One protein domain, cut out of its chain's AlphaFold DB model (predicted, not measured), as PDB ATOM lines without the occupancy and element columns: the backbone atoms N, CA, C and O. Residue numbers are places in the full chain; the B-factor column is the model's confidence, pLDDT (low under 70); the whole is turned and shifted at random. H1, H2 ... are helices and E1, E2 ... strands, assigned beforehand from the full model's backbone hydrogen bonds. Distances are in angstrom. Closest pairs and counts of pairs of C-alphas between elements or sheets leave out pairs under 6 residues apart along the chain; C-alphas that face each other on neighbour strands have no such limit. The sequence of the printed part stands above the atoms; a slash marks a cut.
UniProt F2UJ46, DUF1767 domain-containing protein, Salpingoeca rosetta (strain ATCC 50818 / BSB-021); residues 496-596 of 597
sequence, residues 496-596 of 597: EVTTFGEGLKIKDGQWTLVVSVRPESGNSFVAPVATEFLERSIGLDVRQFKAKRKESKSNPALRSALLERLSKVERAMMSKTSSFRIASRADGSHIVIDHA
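AT A GLANCE: This is residues 496 to 596 of the 597 residues of the protein "DUF1767 domain-containing protein" of Salpingoeca rosetta (strain ATCC 50818 / BSB-021) (UniProt F2UJ46). An elongated body has a small three-stranded sheet, E1, E4 and E5, at one end and the corner of a helical hairpin, H2 and H3, at the other, with the long helix H3 running back to the edge strand E1. Between them, the strand hairpin E2 and E3 and the short helix H1 pack together, and a second strand hairpin, E6 and E7, comes beside E5 and H1 through E7. The printed part has 101 residues with three named helices and seven named strands, in the order E1 E2 E3 E4 E5 H1 H2 H3 E6 E7; the class is mixed, helices and strands. The sheet order is E1 - E4 - E5, all antiparallel, and the two-stranded sheets E2 - E3 and E6 - E7 are antiparallel too. The whole is compact, with a radius of gyration of the C-alphas of 14.6 A, and spans 48 by 28 by 22 A.

HOW THE PARTS SIT: E1, residues 496 to 500, is antiparallel to E4, residues 514 to 519, with N 498 and O 516 2.9 A apart. E2, residues 505 to 507, and E3, residues 510 to 512, form a hairpin, with N 510 and O 507 2.8 A apart. E3 runs on into E4 at 57 degrees. E4 and E5, residues 525 to 528, form a hairpin, with N 527 and O 515 2.9 A apart. H1, residues 531 to 538, comes closest to E3 at the C-alphas of Thr 531 and Trp 511, 4.9 A. H2, residues 542 to 554, is close to but not clearly touching H1, with the C-alphas of Glu 535 and Val 542 7.2 A apart. H3, residues 556 to 574, forms a helical hairpin with H2 at a steep tilt of 43 degrees, opposite ways; residues 548 to 553 of H2 touch residues 558 to 562 of H3, closest at the C-alphas of Ser 552 and Arg 559, 4.8 A. With residues 565 to 569 H3 touches H1, closest at the C-alphas of Ser 537 and Val 569, 6.0 A. H3 only grazes the sheet of E1, E4 and E5, with residues 570 to 574. E6, residues 580 to 584, and E7, residues 591 to 595, form a hairpin, with N 581 and O 594 2.8 A apart. The closest C-alphas of E5 and E7, Ala 527 and Ile 591, are 5.5 A apart. Every O i to N i+4 pair is within hydrogen-bond range in H1 and H3, and 8 of 9 in H2.

IN THESE COORDINATES: E1 begins at C-alpha 496 (226.441, 398.237, 370.749). E4 is 15.6 A long, H2 19.6 A and H3 26.8 A, ending at C-alpha 574 (222.366, 403.924, 373.302). E7, 13.3 A long, ends at C-alpha 595 (215.219, 396.032, 365.933).

THE WHOLE: The two C-alphas farthest apart, those of Ser 521 and Ser 554, are 48.2 A apart. The printed part has no cut and no long link. Mean pLDDT of the printed part is 85.8; residues 576 to 579, 581 to 592 and 595 to 596 are under 70.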
ATOM      1  N   GLU A 496     226.771 397.036 369.971       87.94
ATOM      2  CA  GLU A 496     226.441 398.237 370.749       87.94
ATOM      3  C   GLU A 496     226.572 399.484 369.854       87.94
ATOM      4  O   GLU A 496     227.579 399.635 369.159       87.94
ATOM      5  N   VAL A 497     225.593 400.397 369.861       90.62
ATOM      6  CA  VAL A 497     225.753 401.723 369.229       90.62
ATOM      7  C   VAL A 497     226.689 402.552 370.103       90.62
ATOM      8  O   VAL A 497     226.358 402.874 371.242       90.62
ATOM      9  N   THR A 498     227.872 402.883 369.583       89.12
ATOM     10  CA  THR A 498     228.909 403.596 370.344       89.12
ATOM     11  C   THR A 498     228.875 405.106 370.153       89.12
ATOM     12  O   THR A 498     229.228 405.830 371.079       89.12
ATOM     13  N   THR A 499     228.469 405.588 368.975       88.00
ATOM     14  CA  THR A 499     228.318 407.022 368.666       88.00
ATOM     15  C   THR A 499     227.259 407.233 367.585       88.00
ATOM     16  O   THR A 499     227.124 406.409 366.678       88.00
ATOM     17  N   PHE A 500     226.574 408.374 367.616       90.81
ATOM     18  CA  PHE A 500     225.920 408.927 366.426       90.81
ATOM     19  C   PHE A 500     226.972 409.635 365.551       90.81
ATOM     20  O   PHE A 500     228.006 410.074 366.059       90.81
ATOM     21  N   GLY A 501     226.759 409.651 364.236       88.12
ATOM     22  CA  GLY A 501     227.622 410.299 363.246       88.12
ATOM     23  C   GLY A 501     227.086 411.684 362.892       88.12
ATOM     24  O   GLY A 501     227.029 412.566 363.743       88.12
ATOM     25  N   GLU A 502     226.642 411.866 361.645       84.38
ATOM     26  CA  GLU A 502     225.709 412.957 361.343       84.38
ATOM     27  C   GLU A 502     224.423 412.792 362.171       84.38
ATOM     28  O   GLU A 502     223.941 411.672 362.370       84.38
ATOM     29  N   GLY A 503     223.864 413.914 362.632       85.75
ATOM     30  CA  GLY A 503     222.585 413.942 363.341       85.75
ATOM     31  C   GLY A 503     221.403 413.470 362.488       85.75
ATOM     32  O   GLY A 503     221.532 413.192 361.297       85.75
ATOM     33  N   LEU A 504     220.226 413.393 363.109       93.06
ATOM     34  CA  LEU A 504     218.994 412.973 362.443       93.06
ATOM     35  C   LEU A 504     218.521 414.041 361.438       93.06
ATOM     36  O   LEU A 504     217.988 415.073 361.846       93.06
ATOM     37  N   LYS A 505     218.688 413.760 360.142       93.25
ATOM     38  CA  LYS A 505     218.321 414.635 359.016       93.25
ATOM     39  C   LYS A 505     217.156 414.069 358.205       93.25
ATOM     40  O   LYS A 505     216.863 412.871 358.281       93.25
ATOM     41  N   ILE A 506     216.516 414.902 357.382       94.31
ATOM     42  CA  ILE A 506     215.477 414.471 356.427       94.31
ATOM     43  C   ILE A 506     215.924 414.769 354.990       94.31
ATOM     44  O   ILE A 506     215.776 415.891 354.511       94.31
ATOM     45  N   LYS A 507     216.407 413.745 354.275       92.50
ATOM     46  CA  LYS A 507     216.827 413.827 352.861       92.50
ATOM     47  C   LYS A 507     215.830 413.064 351.986       92.50
ATOM     48  O   LYS A 507     215.372 412.000 352.382       92.50
ATOM     49  N   ASP A 508     215.428 413.633 350.849       93.94
ATOM     50  CA  ASP A 508     214.512 413.016 349.865       93.94
ATOM     51  C   ASP A 508     213.182 412.469 350.435       93.94
ATOM     52  O   ASP A 508     212.575 411.535 349.914       93.94
ATOM     53  N   GLY A 509     212.704 413.064 351.535       93.19
ATOM     54  CA  GLY A 509     211.503 412.611 352.244       93.19
ATOM     55  C   GLY A 509     211.706 411.367 353.119       93.19
ATOM     56  O   GLY A 509     210.718 410.802 353.583       93.19
ATOM     57  N   GLN A 510     212.953 410.966 353.369       94.44
ATOM     58  CA  GLN A 510     213.356 409.849 354.222       94.44
ATOM     59  C   GLN A 510     214.188 410.334 355.419       94.44
ATOM     60  O   GLN A 510     214.988 411.267 355.320       94.44
ATOM     61  N   TRP A 511     214.030 409.674 356.568       94.00
ATOM     62  CA  TRP A 511     214.924 409.882 357.707       94.00
ATOM     63  C   TRP A 511     216.308 409.313 357.408       94.00
ATOM     64  O   TRP A 511     216.436 408.120 357.123       94.00
ATOM     65  N   THR A 512     217.330 410.153 357.552       93.12
ATOM     66  CA  THR A 512     218.745 409.782 357.511       93.12
ATOM     67  C   THR A 512     219.334 409.934 358.910       93.12
ATOM     68  O   THR A 512     219.378 411.036 359.451       93.12
ATOM     69  N   LEU A 513     219.818 408.835 359.488       92.88
ATOM     70  CA  LEU A 513     220.663 408.842 360.683       92.88
ATOM     71  C   LEU A 513     221.822 407.879 360.452       92.88
ATOM     72  O   LEU A 513     221.613 406.772 359.954       92.88
ATOM     73  N   VAL A 514     223.029 408.291 360.825       91.00
ATOM     74  CA  VAL A 514     224.241 407.475 360.713       91.00
ATOM     75  C   VAL A 514     224.754 407.180 362.117       91.00
ATOM     76  O   VAL A 514     224.829 408.079 362.952       91.00
ATOM     77  N   VAL A 515     225.111 405.927 362.392       92.06
ATOM     78  CA  VAL A 515     225.648 405.491 363.691       92.06
ATOM     79  C   VAL A 515     226.910 404.664 363.517       92.06
ATOM     80  O   VAL A 515     227.060 403.950 362.525       92.06
ATOM     81  N   SER A 516     227.806 404.718 364.503       90.19
ATOM     82  CA  SER A 516     228.857 403.716 364.635       90.19
ATOM     83  C   SER A 516     228.407 402.604 365.573       90.19
ATOM     84  O   SER A 516     228.024 402.860 366.716       90.19
ATOM     85  N   VAL A 517     228.464 401.367 365.079       90.12
ATOM     86  CA  VAL A 517     228.134 400.152 365.832       90.12
ATOM     87  C   VAL A 517     229.416 399.376 366.095       90.12
ATOM     88  O   VAL A 517     230.206 399.143 365.179       90.12
ATOM     89  N   ARG A 518     229.612 398.939 367.340       89.38
ATOM     90  CA  ARG A 518     230.631 397.960 367.721       89.38
ATOM     91  C   ARG A 518     230.004 396.565 367.787       89.38
ATOM     92  O   ARG A 518     229.244 396.315 368.720       89.38
ATOM     93  N   PRO A 519     230.297 395.654 366.847       89.25
ATOM     94  CA  PRO A 519     229.858 394.270 366.953       89.25
ATOM     95  C   PRO A 519     230.604 393.558 368.092       89.25
ATOM     96  O   PRO A 519     231.766 393.859 368.360       89.25
ATOM     97  N   GLU A 520     229.978 392.561 368.723       85.62
ATOM     98  CA  GLU A 520     230.641 391.738 369.755       85.62
ATOM     99  C   GLU A 520     231.862 390.969 369.212       85.62
ATOM    100  O   GLU A 520     232.737 390.564 369.972       85.62
ATOM    101  N   SER A 521     231.934 390.786 367.890       81.50
ATOM    102  CA  SER A 521     232.976 390.041 367.185       81.50
ATOM    103  C   SER A 521     234.188 390.867 366.726       81.50
ATOM    104  O   SER A 521     235.122 390.272 366.188       81.50
ATOM    105  N   GLY A 522     234.221 392.198 366.904       81.12
ATOM    106  CA  GLY A 522     235.400 392.981 366.509       81.12
ATOM    107  C   GLY A 522     235.198 394.484 366.293       81.12
ATOM    108  O   GLY A 522     234.595 395.182 367.106       81.12
ATOM    109  N   ASN A 523     235.802 394.994 365.217       87.00
ATOM    110  CA  ASN A 523     235.973 396.427 364.975       87.00
ATOM    111  C   ASN A 523     234.642 397.165 364.787       87.00
ATOM    112  O   ASN A 523     233.755 396.701 364.071       87.00
ATOM    113  N   SER A 524     234.550 398.363 365.370       88.31
ATOM    114  CA  SER A 524     233.458 399.297 365.094       88.31
ATOM    115  C   SER A 524     233.431 399.692 363.613       88.31
ATOM    116  O   SER A 524     234.470 400.011 363.037       88.31
ATOM    117  N   PHE A 525     232.237 399.722 363.027       88.88
ATOM    118  CA  PHE A 525     231.974 400.229 361.677       88.88
ATOM    119  C   PHE A 525     230.915 401.339 361.734       88.88
ATOM    120  O   PHE A 525     230.402 401.656 362.809       88.88
ATOM    121  N   VAL A 526     230.604 401.953 360.591       89.44
ATOM    122  CA  VAL A 526     229.596 403.016 360.455       89.44
ATOM    123  C   VAL A 526     228.479 402.532 359.532       89.44
ATOM    124  O   VAL A 526     228.764 401.912 358.509       89.44
ATOM    125  N   ALA A 527     227.220 402.780 359.897       89.56
ATOM    126  CA  ALA A 527     226.052 402.316 359.152       89.56
ATOM    127  C   ALA A 527     224.870 403.306 359.217       89.56
ATOM    128  O   ALA A 527     224.660 403.941 360.257       89.56
ATOM    129  N   PRO A 528     224.075 403.428 358.138       90.81
ATOM    130  CA  PRO A 528     222.795 404.123 358.168       90.81
ATOM    131  C   PRO A 528     221.718 403.311 358.909       90.81
ATOM    132  O   PRO A 528     221.649 402.082 358.840       90.81
ATOM    133  N   VAL A 529     220.827 404.017 359.597       91.12
ATOM    134  CA  VAL A 529     219.661 403.438 360.278       91.12
ATOM    135  C   VAL A 529     218.463 403.426 359.329       91.12
ATOM    136  O   VAL A 529     218.271 404.376 358.571       91.12
ATOM    137  N   ALA A 530     217.641 402.370 359.356       90.81
ATOM    138  CA  ALA A 530     216.466 402.293 358.489       90.81
ATOM    139  C   ALA A 530     215.470 403.427 358.782       90.81
ATOM    140  O   ALA A 530     215.077 403.627 359.933       90.81
ATOM    141  N   THR A 531     214.968 404.098 357.741       93.12
ATOM    142  CA  THR A 531     213.877 405.075 357.879       93.12
ATOM    143  C   THR A 531     212.668 404.461 358.590       93.12
ATOM    144  O   THR A 531     212.160 405.053 359.534       93.12
ATOM    145  N   GLU A 532     212.282 403.231 358.235       91.00
ATOM    146  CA  GLU A 532     211.178 402.496 358.875       91.00
ATOM    147  C   GLU A 532     211.392 402.267 360.383       91.00
ATOM    148  O   GLU A 532     210.445 402.345 361.166       91.00
ATOM    149  N   PHE A 533     212.633 402.003 360.812       90.56
ATOM    150  CA  PHE A 533     212.982 401.867 362.230       90.56
ATOM    151  C   PHE A 533     212.857 403.213 362.955       90.56
ATOM    152  O   PHE A 533     212.347 403.266 364.077       90.56
ATOM    153  N   LEU A 534     213.285 404.305 362.314       93.19
ATOM    154  CA  LEU A 534     213.206 405.657 362.868       93.19
ATOM    155  C   LEU A 534     211.750 406.125 362.992       93.19
ATOM    156  O   LEU A 534     211.358 406.560 364.073       93.19
ATOM    157  N   GLU A 535     210.910 405.942 361.968       95.00
ATOM    158  CA  GLU A 535     209.474 406.270 362.038       95.00
ATOM    159  C   GLU A 535     208.755 405.462 363.130       95.00
ATOM    160  O   GLU A 535     207.996 406.024 363.927       95.00
ATOM    161  N   ARG A 536     209.054 404.157 363.229       93.81
ATOM    162  CA  ARG A 536     208.525 403.257 364.270       93.81
ATOM    163  C   ARG A 536     208.953 403.687 365.678       93.81
ATOM    164  O   ARG A 536     208.150 403.602 366.604       93.81
ATOM    165  N   SER A 537     210.187 404.167 365.838       91.69
ATOM    166  CA  SER A 537     210.752 404.568 367.136       91.69
ATOM    167  C   SER A 537     210.291 405.961 367.583       91.69
ATOM    168  O   SER A 537     209.944 406.156 368.747       91.69
ATOM    169  N   ILE A 538     210.242 406.928 366.660       95.19
ATOM    170  CA  ILE A 538     209.764 408.304 366.901       95.19
ATOM    171  C   ILE A 538     208.229 408.328 367.059       95.19
ATOM    172  O   ILE A 538     207.663 409.201 367.736       95.19
ATOM    173  N   GLY A 539     207.541 407.357 366.449       96.69
ATOM    174  CA  GLY A 539     206.084 407.259 366.417       96.69
ATOM    175  C   GLY A 539     205.449 408.384 365.598       96.69
ATOM    176  O   GLY A 539     204.427 408.927 366.028       96.69
ATOM    177  N   LEU A 540     206.113 408.780 364.504       96.88
ATOM    178  CA  LEU A 540     205.712 409.773 363.499       96.88
ATOM    179  C   LEU A 540     206.404 409.425 362.170       96.88
ATOM    180  O   LEU A 540     207.614 409.197 362.166       96.88
ATOM    181  N   ASP A 541     205.668 409.452 361.058       97.12
ATOM    182  CA  ASP A 541     206.286 409.451 359.725       97.12
ATOM    183  C   ASP A 541     206.936 410.813 359.399       97.12
ATOM    184  O   ASP A 541     206.679 411.818 360.074       97.12
ATOM    185  N   VAL A 542     207.780 410.869 358.364       96.06
ATOM    186  CA  VAL A 542     208.485 412.102 357.952       96.06
ATOM    187  C   VAL A 542     207.529 413.281 357.690       96.06
ATOM    188  O   VAL A 542     207.848 414.426 358.025       96.06
ATOM    189  N   ARG A 543     206.335 413.036 357.133       96.50
ATOM    190  CA  ARG A 543     205.342 414.084 356.826       96.50
ATOM    191  C   ARG A 543     204.661 414.577 358.101       96.50
ATOM    192  O   ARG A 543     204.546 415.785 358.301       96.50
ATOM    193  N   GLN A 544     204.276 413.660 358.991       97.00
ATOM    194  CA  GLN A 544     203.751 413.978 360.321       97.00
ATOM    195  C   GLN A 544     204.765 414.757 361.163       97.00
ATOM    196  O   GLN A 544     204.378 415.681 361.882       97.00
ATOM    197  N   PHE A 545     206.053 414.414 361.073       96.62
ATOM    198  CA  PHE A 545     207.109 415.145 361.765       96.62
ATOM    199  C   PHE A 545     207.285 416.554 361.195       96.62
ATOM    200  O   PHE A 545     207.278 417.501 361.977       96.62
ATOM    201  N   LYS A 546     207.359 416.736 359.865       95.31
ATOM    202  CA  LYS A 546     207.417 418.085 359.261       95.31
ATOM    203  C   LYS A 546     206.194 418.937 359.635       95.31
ATOM    204  O   LYS A 546     206.361 420.085 360.041       95.31
ATOM    205  N   ALA A 547     204.986 418.367 359.603       96.00
ATOM    206  CA  ALA A 547     203.764 419.062 360.018       96.00
ATOM    207  C   ALA A 547     203.815 419.509 361.493       96.00
ATOM    208  O   ALA A 547     203.603 420.684 361.791       96.00
ATOM    209  N   LYS A 548     204.183 418.605 362.414       96.81
ATOM    210  CA  LYS A 548     204.309 418.930 363.846       96.81
ATOM    211  C   LYS A 548     205.493 419.847 364.156       96.81
ATOM    212  O   LYS A 548     205.392 420.643 365.080       96.81
ATOM    213  N   ARG A 549     206.583 419.804 363.377       94.38
ATOM    214  CA  ARG A 549     207.695 420.771 363.449       94.38
ATOM    215  C   ARG A 549     207.198 422.178 363.099       94.38
ATOM    216  O   ARG A 549     207.471 423.093 363.872       94.38
ATOM    217  N   LYS A 550     206.393 422.342 362.037       95.69
ATOM    218  CA  LYS A 550     205.769 423.637 361.689       95.69
ATOM    219  C   LYS A 550     204.784 424.117 362.766       95.69
ATOM    220  O   LYS A 550     204.897 425.252 363.209       95.69
ATOM    221  N   GLU A 551     203.908 423.247 363.273       96.00
ATOM    222  CA  GLU A 551     203.017 423.559 364.411       96.00
ATOM    223  C   GLU A 551     203.808 423.927 365.690       96.00
ATOM    224  O   GLU A 551     203.422 424.812 366.450       96.00
ATOM    225  N   SER A 552     204.973 423.311 365.913       96.50
ATOM    226  CA  SER A 552     205.829 423.602 367.069       96.50
ATOM    227  C   SER A 552     206.565 424.948 367.006       96.50
ATOM    228  O   SER A 552     207.127 425.354 368.025       96.50
ATOM    229  N   LYS A 553     206.537 425.667 365.863       93.12
ATOM    230  CA  LYS A 553     206.995 427.070 365.795       93.12
ATOM    231  C   LYS A 553     206.116 427.965 366.690       93.12
ATOM    232  O   LYS A 553     206.652 428.811 367.397       93.12
ATOM    233  N   SER A 554     204.797 427.728 366.740       95.69
ATOM    234  CA  SER A 554     203.849 428.480 367.585       95.69
ATOM    235  C   SER A 554     203.459 427.774 368.893       95.69
ATOM    236  O   SER A 554     203.014 428.432 369.834       95.69
ATOM    237  N   ASN A 555     203.643 426.451 368.995       96.44
ATOM    238  CA  ASN A 555     203.305 425.665 370.188       96.44
ATOM    239  C   ASN A 555     204.561 425.126 370.921       96.44
ATOM    240  O   ASN A 555     205.074 424.056 370.566       96.44
ATOM    241  N   PRO A 556     205.047 425.793 371.992       91.88
ATOM    242  CA  PRO A 556     206.255 425.367 372.705       91.88
ATOM    243  C   PRO A 556     206.089 424.036 373.459       91.88
ATOM    244  O   PRO A 556     207.071 423.314 373.631       91.88
ATOM    245  N   ALA A 557     204.868 423.666 373.862       94.69
ATOM    246  CA  ALA A 557     204.602 422.369 374.489       94.69
ATOM    247  C   ALA A 557     204.706 421.213 373.476       94.69
ATOM    248  O   ALA A 557     205.179 420.127 373.808       94.69
ATOM    249  N   LEU A 558     204.330 421.451 372.215       95.62
ATOM    250  CA  LEU A 558     204.577 420.491 371.139       95.62
ATOM    251  C   LEU A 558     206.076 420.382 370.823       95.62
ATOM    252  O   LEU A 558     206.570 419.274 370.616       95.62
ATOM    253  N   ARG A 559     206.820 421.500 370.853       94.19
ATOM    254  CA  ARG A 559     208.283 421.501 370.670       94.19
ATOM    255  C   ARG A 559     208.988 420.648 371.727       94.19
ATOM    256  O   ARG A 559     209.819 419.814 371.369       94.19
ATOM    257  N   SER A 560     208.637 420.796 373.007       90.12
ATOM    258  CA  SER A 560     209.214 419.967 374.075       90.12
ATOM    259  C   SER A 560     208.816 418.491 373.951       90.12
ATOM    260  O   SER A 560     209.675 417.625 374.110       90.12
ATOM    261  N   ALA A 561     207.572 418.184 373.566       95.88
ATOM    262  CA  ALA A 561     207.122 416.807 373.335       95.88
ATOM    263  C   ALA A 561     207.811 416.120 372.134       95.88
ATOM    264  O   ALA A 561     208.015 414.903 372.154       95.88
ATOM    265  N   LEU A 562     208.193 416.870 371.092       95.56
ATOM    266  CA  LEU A 562     209.007 416.353 369.983       95.56
ATOM    267  C   LEU A 562     210.448 416.064 370.432       95.56
ATOM    268  O   LEU A 562     210.961 414.981 370.156       95.56
ATOM    269  N   LEU A 563     211.079 416.984 371.169       91.81
ATOM    270  CA  LEU A 563     212.438 416.793 371.697       91.81
ATOM    271  C   LEU A 563     212.515 415.631 372.704       91.81
ATOM    272  O   LEU A 563     213.450 414.834 372.651       91.81
ATOM    273  N   GLU A 564     211.511 415.467 373.572       93.56
ATOM    274  CA  GLU A 564     211.445 414.335 374.506       93.56
ATOM    275  C   GLU A 564     211.313 412.988 373.776       93.56
ATOM    276  O   GLU A 564     211.968 412.016 374.162       93.56
ATOM    277  N   ARG A 565     210.529 412.923 372.687       94.50
ATOM    278  CA  ARG A 565     210.456 411.730 371.825       94.50
ATOM    279  C   ARG A 565     211.814 411.394 371.213       94.50
ATOM    280  O   ARG A 565     212.233 410.245 371.311       94.50
ATOM    281  N   LEU A 566     212.508 412.375 370.635       93.12
ATOM    282  CA  LEU A 566     213.829 412.172 370.030       93.12
ATOM    283  C   LEU A 566     214.854 411.693 371.072       93.12
ATOM    284  O   LEU A 566     215.462 410.642 370.889       93.12
ATOM    285  N   SER A 567     214.931 412.362 372.226       88.56
ATOM    286  CA  SER A 567     215.760 411.946 373.370       88.56
ATOM    287  C   SER A 567     215.435 410.531 373.872       88.56
ATOM    288  O   SER A 567     216.316 409.817 374.361       88.56
ATOM    289  N   LYS A 568     214.170 410.098 373.789       91.25
ATOM    290  CA  LYS A 568     213.764 408.736 374.159       91.25
ATOM    291  C   LYS A 568     214.230 407.698 373.132       91.25
ATOM    292  O   LYS A 568     214.654 406.621 373.545       91.25
ATOM    293  N   VAL A 569     214.182 408.010 371.835       90.31
ATOM    294  CA  VAL A 569     214.734 407.148 370.771       90.31
ATOM    295  C   VAL A 569     216.248 407.031 370.911       90.31
ATOM    296  O   VAL A 569     216.773 405.921 370.906       90.31
ATOM    297  N   GLU A 570     216.939 408.149 371.127       89.56
ATOM    298  CA  GLU A 570     218.392 408.176 371.298       89.56
ATOM    299  C   GLU A 570     218.845 407.309 372.482       89.56
ATOM    300  O   GLU A 570     219.674 406.413 372.321       89.56
ATOM    301  N   ARG A 571     218.219 407.481 373.655       88.00
ATOM    302  CA  ARG A 571     218.494 406.653 374.843       88.00
ATOM    303  C   ARG A 571     218.112 405.183 374.656       88.00
ATOM    304  O   ARG A 571     218.771 404.321 375.230       88.00
ATOM    305  N   ALA A 572     217.092 404.869 373.854       86.88
ATOM    306  CA  ALA A 572     216.767 403.485 373.502       86.88
ATOM    307  C   ALA A 572     217.826 402.861 372.572       86.88
ATOM    308  O   ALA A 572     218.152 401.683 372.720       86.88
ATOM    309  N   MET A 573     218.412 403.644 371.662       87.00
ATOM    310  CA  MET A 573     219.507 403.193 370.797       87.00
ATOM    311  C   MET A 573     220.842 403.053 371.543       87.00
ATOM    312  O   MET A 573     221.547 402.070 371.331       87.00
ATOM    313  N   MET A 574     221.172 403.988 372.442       84.19
ATOM    314  CA  MET A 574     222.366 403.924 373.302       84.19
ATOM    315  C   MET A 574     222.260 402.898 374.444       84.19
ATOM    316  O   MET A 574     223.269 402.567 375.069       84.19
ATOM    317  N   SER A 575     221.062 402.393 374.761       84.75
ATOM    318  CA  SER A 575     220.902 401.372 375.799       84.75
ATOM    319  C   SER A 575     221.658 400.101 375.414       84.75
ATOM    320  O   SER A 575     221.368 399.476 374.394       84.75
ATOM    321  N   LYS A 576     222.582 399.668 376.281       57.62
ATOM    322  CA  LYS A 576     223.555 398.568 376.071       57.62
ATOM    323  C   LYS A 576     222.944 397.166 375.872       57.62
ATOM    324  O   LYS A 576     223.646 396.161 375.870       57.62
ATOM    325  N   THR A 577     221.623 397.094 375.763       54.56
ATOM    326  CA  THR A 577     220.788 395.899 375.611       54.56
ATOM    327  C   THR A 577     220.228 395.737 374.198       54.56
ATOM    328  O   THR A 577     219.779 394.645 373.845       54.56
ATOM    329  N   SER A 578     220.218 396.808 373.400       61.94
ATOM    330  CA  SER A 578     219.565 396.859 372.092       61.94
ATOM    331  C   SER A 578     220.319 395.998 371.077       61.94
ATOM    332  O   SER A 578     221.355 396.382 370.547       61.94
ATOM    333  N   SER A 579     219.813 394.785 370.839       65.44
ATOM    334  CA  SER A 579     220.399 393.838 369.887       65.44
ATOM    335  C   SER A 579     219.891 394.154 368.483       65.44
ATOM    336  O   SER A 579     218.783 393.771 368.105       65.44
ATOM    337  N   PHE A 580     220.695 394.899 367.732       72.12
ATOM    338  CA  PHE A 580     220.349 395.342 366.387       72.12
ATOM    339  C   PHE A 580     220.416 394.216 365.352       72.12
ATOM    340  O   PHE A 580     221.219 393.288 365.439       72.12
ATOM    341  N   ARG A 581     219.573 394.335 364.331       69.31
ATOM    342  CA  ARG A 581     219.657 393.582 363.081       69.31
ATOM    343  C   ARG A 581     220.548 394.345 362.114       69.31
ATOM    344  O   ARG A 581     220.381 395.549 361.975       69.31
ATOM    345  N   ILE A 582     221.454 393.643 361.442       68.00
ATOM    346  CA  ILE A 582     222.393 394.197 360.462       68.00
ATOM    347  C   ILE A 582     222.160 393.464 359.145       68.00
ATOM    348  O   ILE A 582     222.698 392.390 358.899       68.00
ATOM    349  N   ALA A 583     221.295 394.023 358.302       66.56
ATOM    350  CA  ALA A 583     221.100 393.502 356.956       66.56
ATOM    351  C   ALA A 583     222.201 394.069 356.050       66.56
ATOM    352  O   ALA A 583     222.104 395.212 355.606       66.56
ATOM    353  N   SER A 584     223.249 393.279 355.798       61.66
ATOM    354  CA  SER A 584     224.199 393.555 354.716       61.66
ATOM    355  C   SER A 584     223.594 393.116 353.389       61.66
ATOM    356  O   SER A 584     223.128 391.982 353.260       61.66
ATOM    357  N   ARG A 585     223.652 393.972 352.370       60.94
ATOM    358  CA  ARG A 585     223.494 393.520 350.980       60.94
ATOM    359  C   ARG A 585     224.746 392.767 350.505       60.94
ATOM    360  O   ARG A 585     225.826 392.912 351.078       60.94
ATOM    361  N   ALA A 586     224.593 391.965 349.450       56.66
ATOM    362  CA  ALA A 586     225.661 391.140 348.867       56.66
ATOM    363  C   ALA A 586     226.750 391.943 348.121       56.66
ATOM    364  O   ALA A 586     227.790 391.395 347.772       56.66
ATOM    365  N   ASP A 587     226.515 393.234 347.885       57.56
ATOM    366  CA  ASP A 587     227.475 394.211 347.361       57.56
ATOM    367  C   ASP A 587     228.253 394.945 348.477       57.56
ATOM    368  O   ASP A 587     229.143 395.738 348.183       57.56
ATOM    369  N   GLY A 588     227.906 394.714 349.751       56.38
ATOM    370  CA  GLY A 588     228.477 395.401 350.913       56.38
ATOM    371  C   GLY A 588     228.130 396.894 351.026       56.38
ATOM    372  O   GLY A 588     228.658 397.558 351.915       56.38
ATOM    373  N   SER A 589     227.266 397.438 350.159       49.34
ATOM    374  CA  SER A 589     227.052 398.892 350.032       49.34
ATOM    375  C   SER A 589     226.197 399.494 351.148       49.34
ATOM    376  O   SER A 589     226.378 400.651 351.528       49.34
ATOM    377  N   HIS A 590     225.274 398.703 351.698       58.97
ATOM    378  CA  HIS A 590     224.371 399.118 352.761       58.97
ATOM    379  C   HIS A 590     224.330 398.071 353.871       58.97
ATOM    380  O   HIS A 590     223.937 396.924 353.643       58.97
ATOM    381  N   ILE A 591     224.673 398.516 355.080       62.97
ATOM    382  CA  ILE A 591     224.272 397.887 356.336       62.97
ATOM    383  C   ILE A 591     223.039 398.642 356.824       62.97
ATOM    384  O   ILE A 591     223.124 399.838 357.087       62.97
ATOM    385  N   VAL A 592     221.906 397.953 356.939       69.94
ATOM    386  CA  VAL A 592     220.655 398.542 357.434       69.94
ATOM    387  C   VAL A 592     220.380 398.057 358.854       69.94
ATOM    388  O   VAL A 592     220.367 396.847 359.097       69.94
ATOM    389  N   ILE A 593     220.151 399.005 359.771       72.00
ATOM    390  CA  ILE A 593     219.846 398.749 361.187       72.00
ATOM    391  C   ILE A 593     218.331 398.717 361.440       72.00
ATOM    392  O   ILE A 593     217.635 399.690 361.147       72.00
ATOM    393  N   ASP A 594     217.851 397.619 362.035       72.50
ATOM    394  CA  ASP A 594     216.472 397.405 362.526       72.50
ATOM    395  C   ASP A 594     216.487 396.726 363.920       72.50
ATOM    396  O   ASP A 594     217.531 396.262 364.387       72.50
ATOM    397  N   HIS A 595     215.347 396.664 364.612       67.50
ATOM    398  CA  HIS A 595     215.219 396.032 365.933       67.50
ATOM    399  C   HIS A 595     215.006 394.514 365.810       67.50
ATOM    400  O   HIS A 595     214.199 394.067 364.995       67.50
ATOM    401  N   ALA A 596     215.666 393.701 366.642       60.62
ATOM    402  CA  ALA A 596     215.290 392.290 366.777       60.62
ATOM    403  C   ALA A 596     213.876 392.160 367.401       60.62
ATOM    404  O   ALA A 596     213.569 392.926 368.316       60.62
TER     405      ALA A 596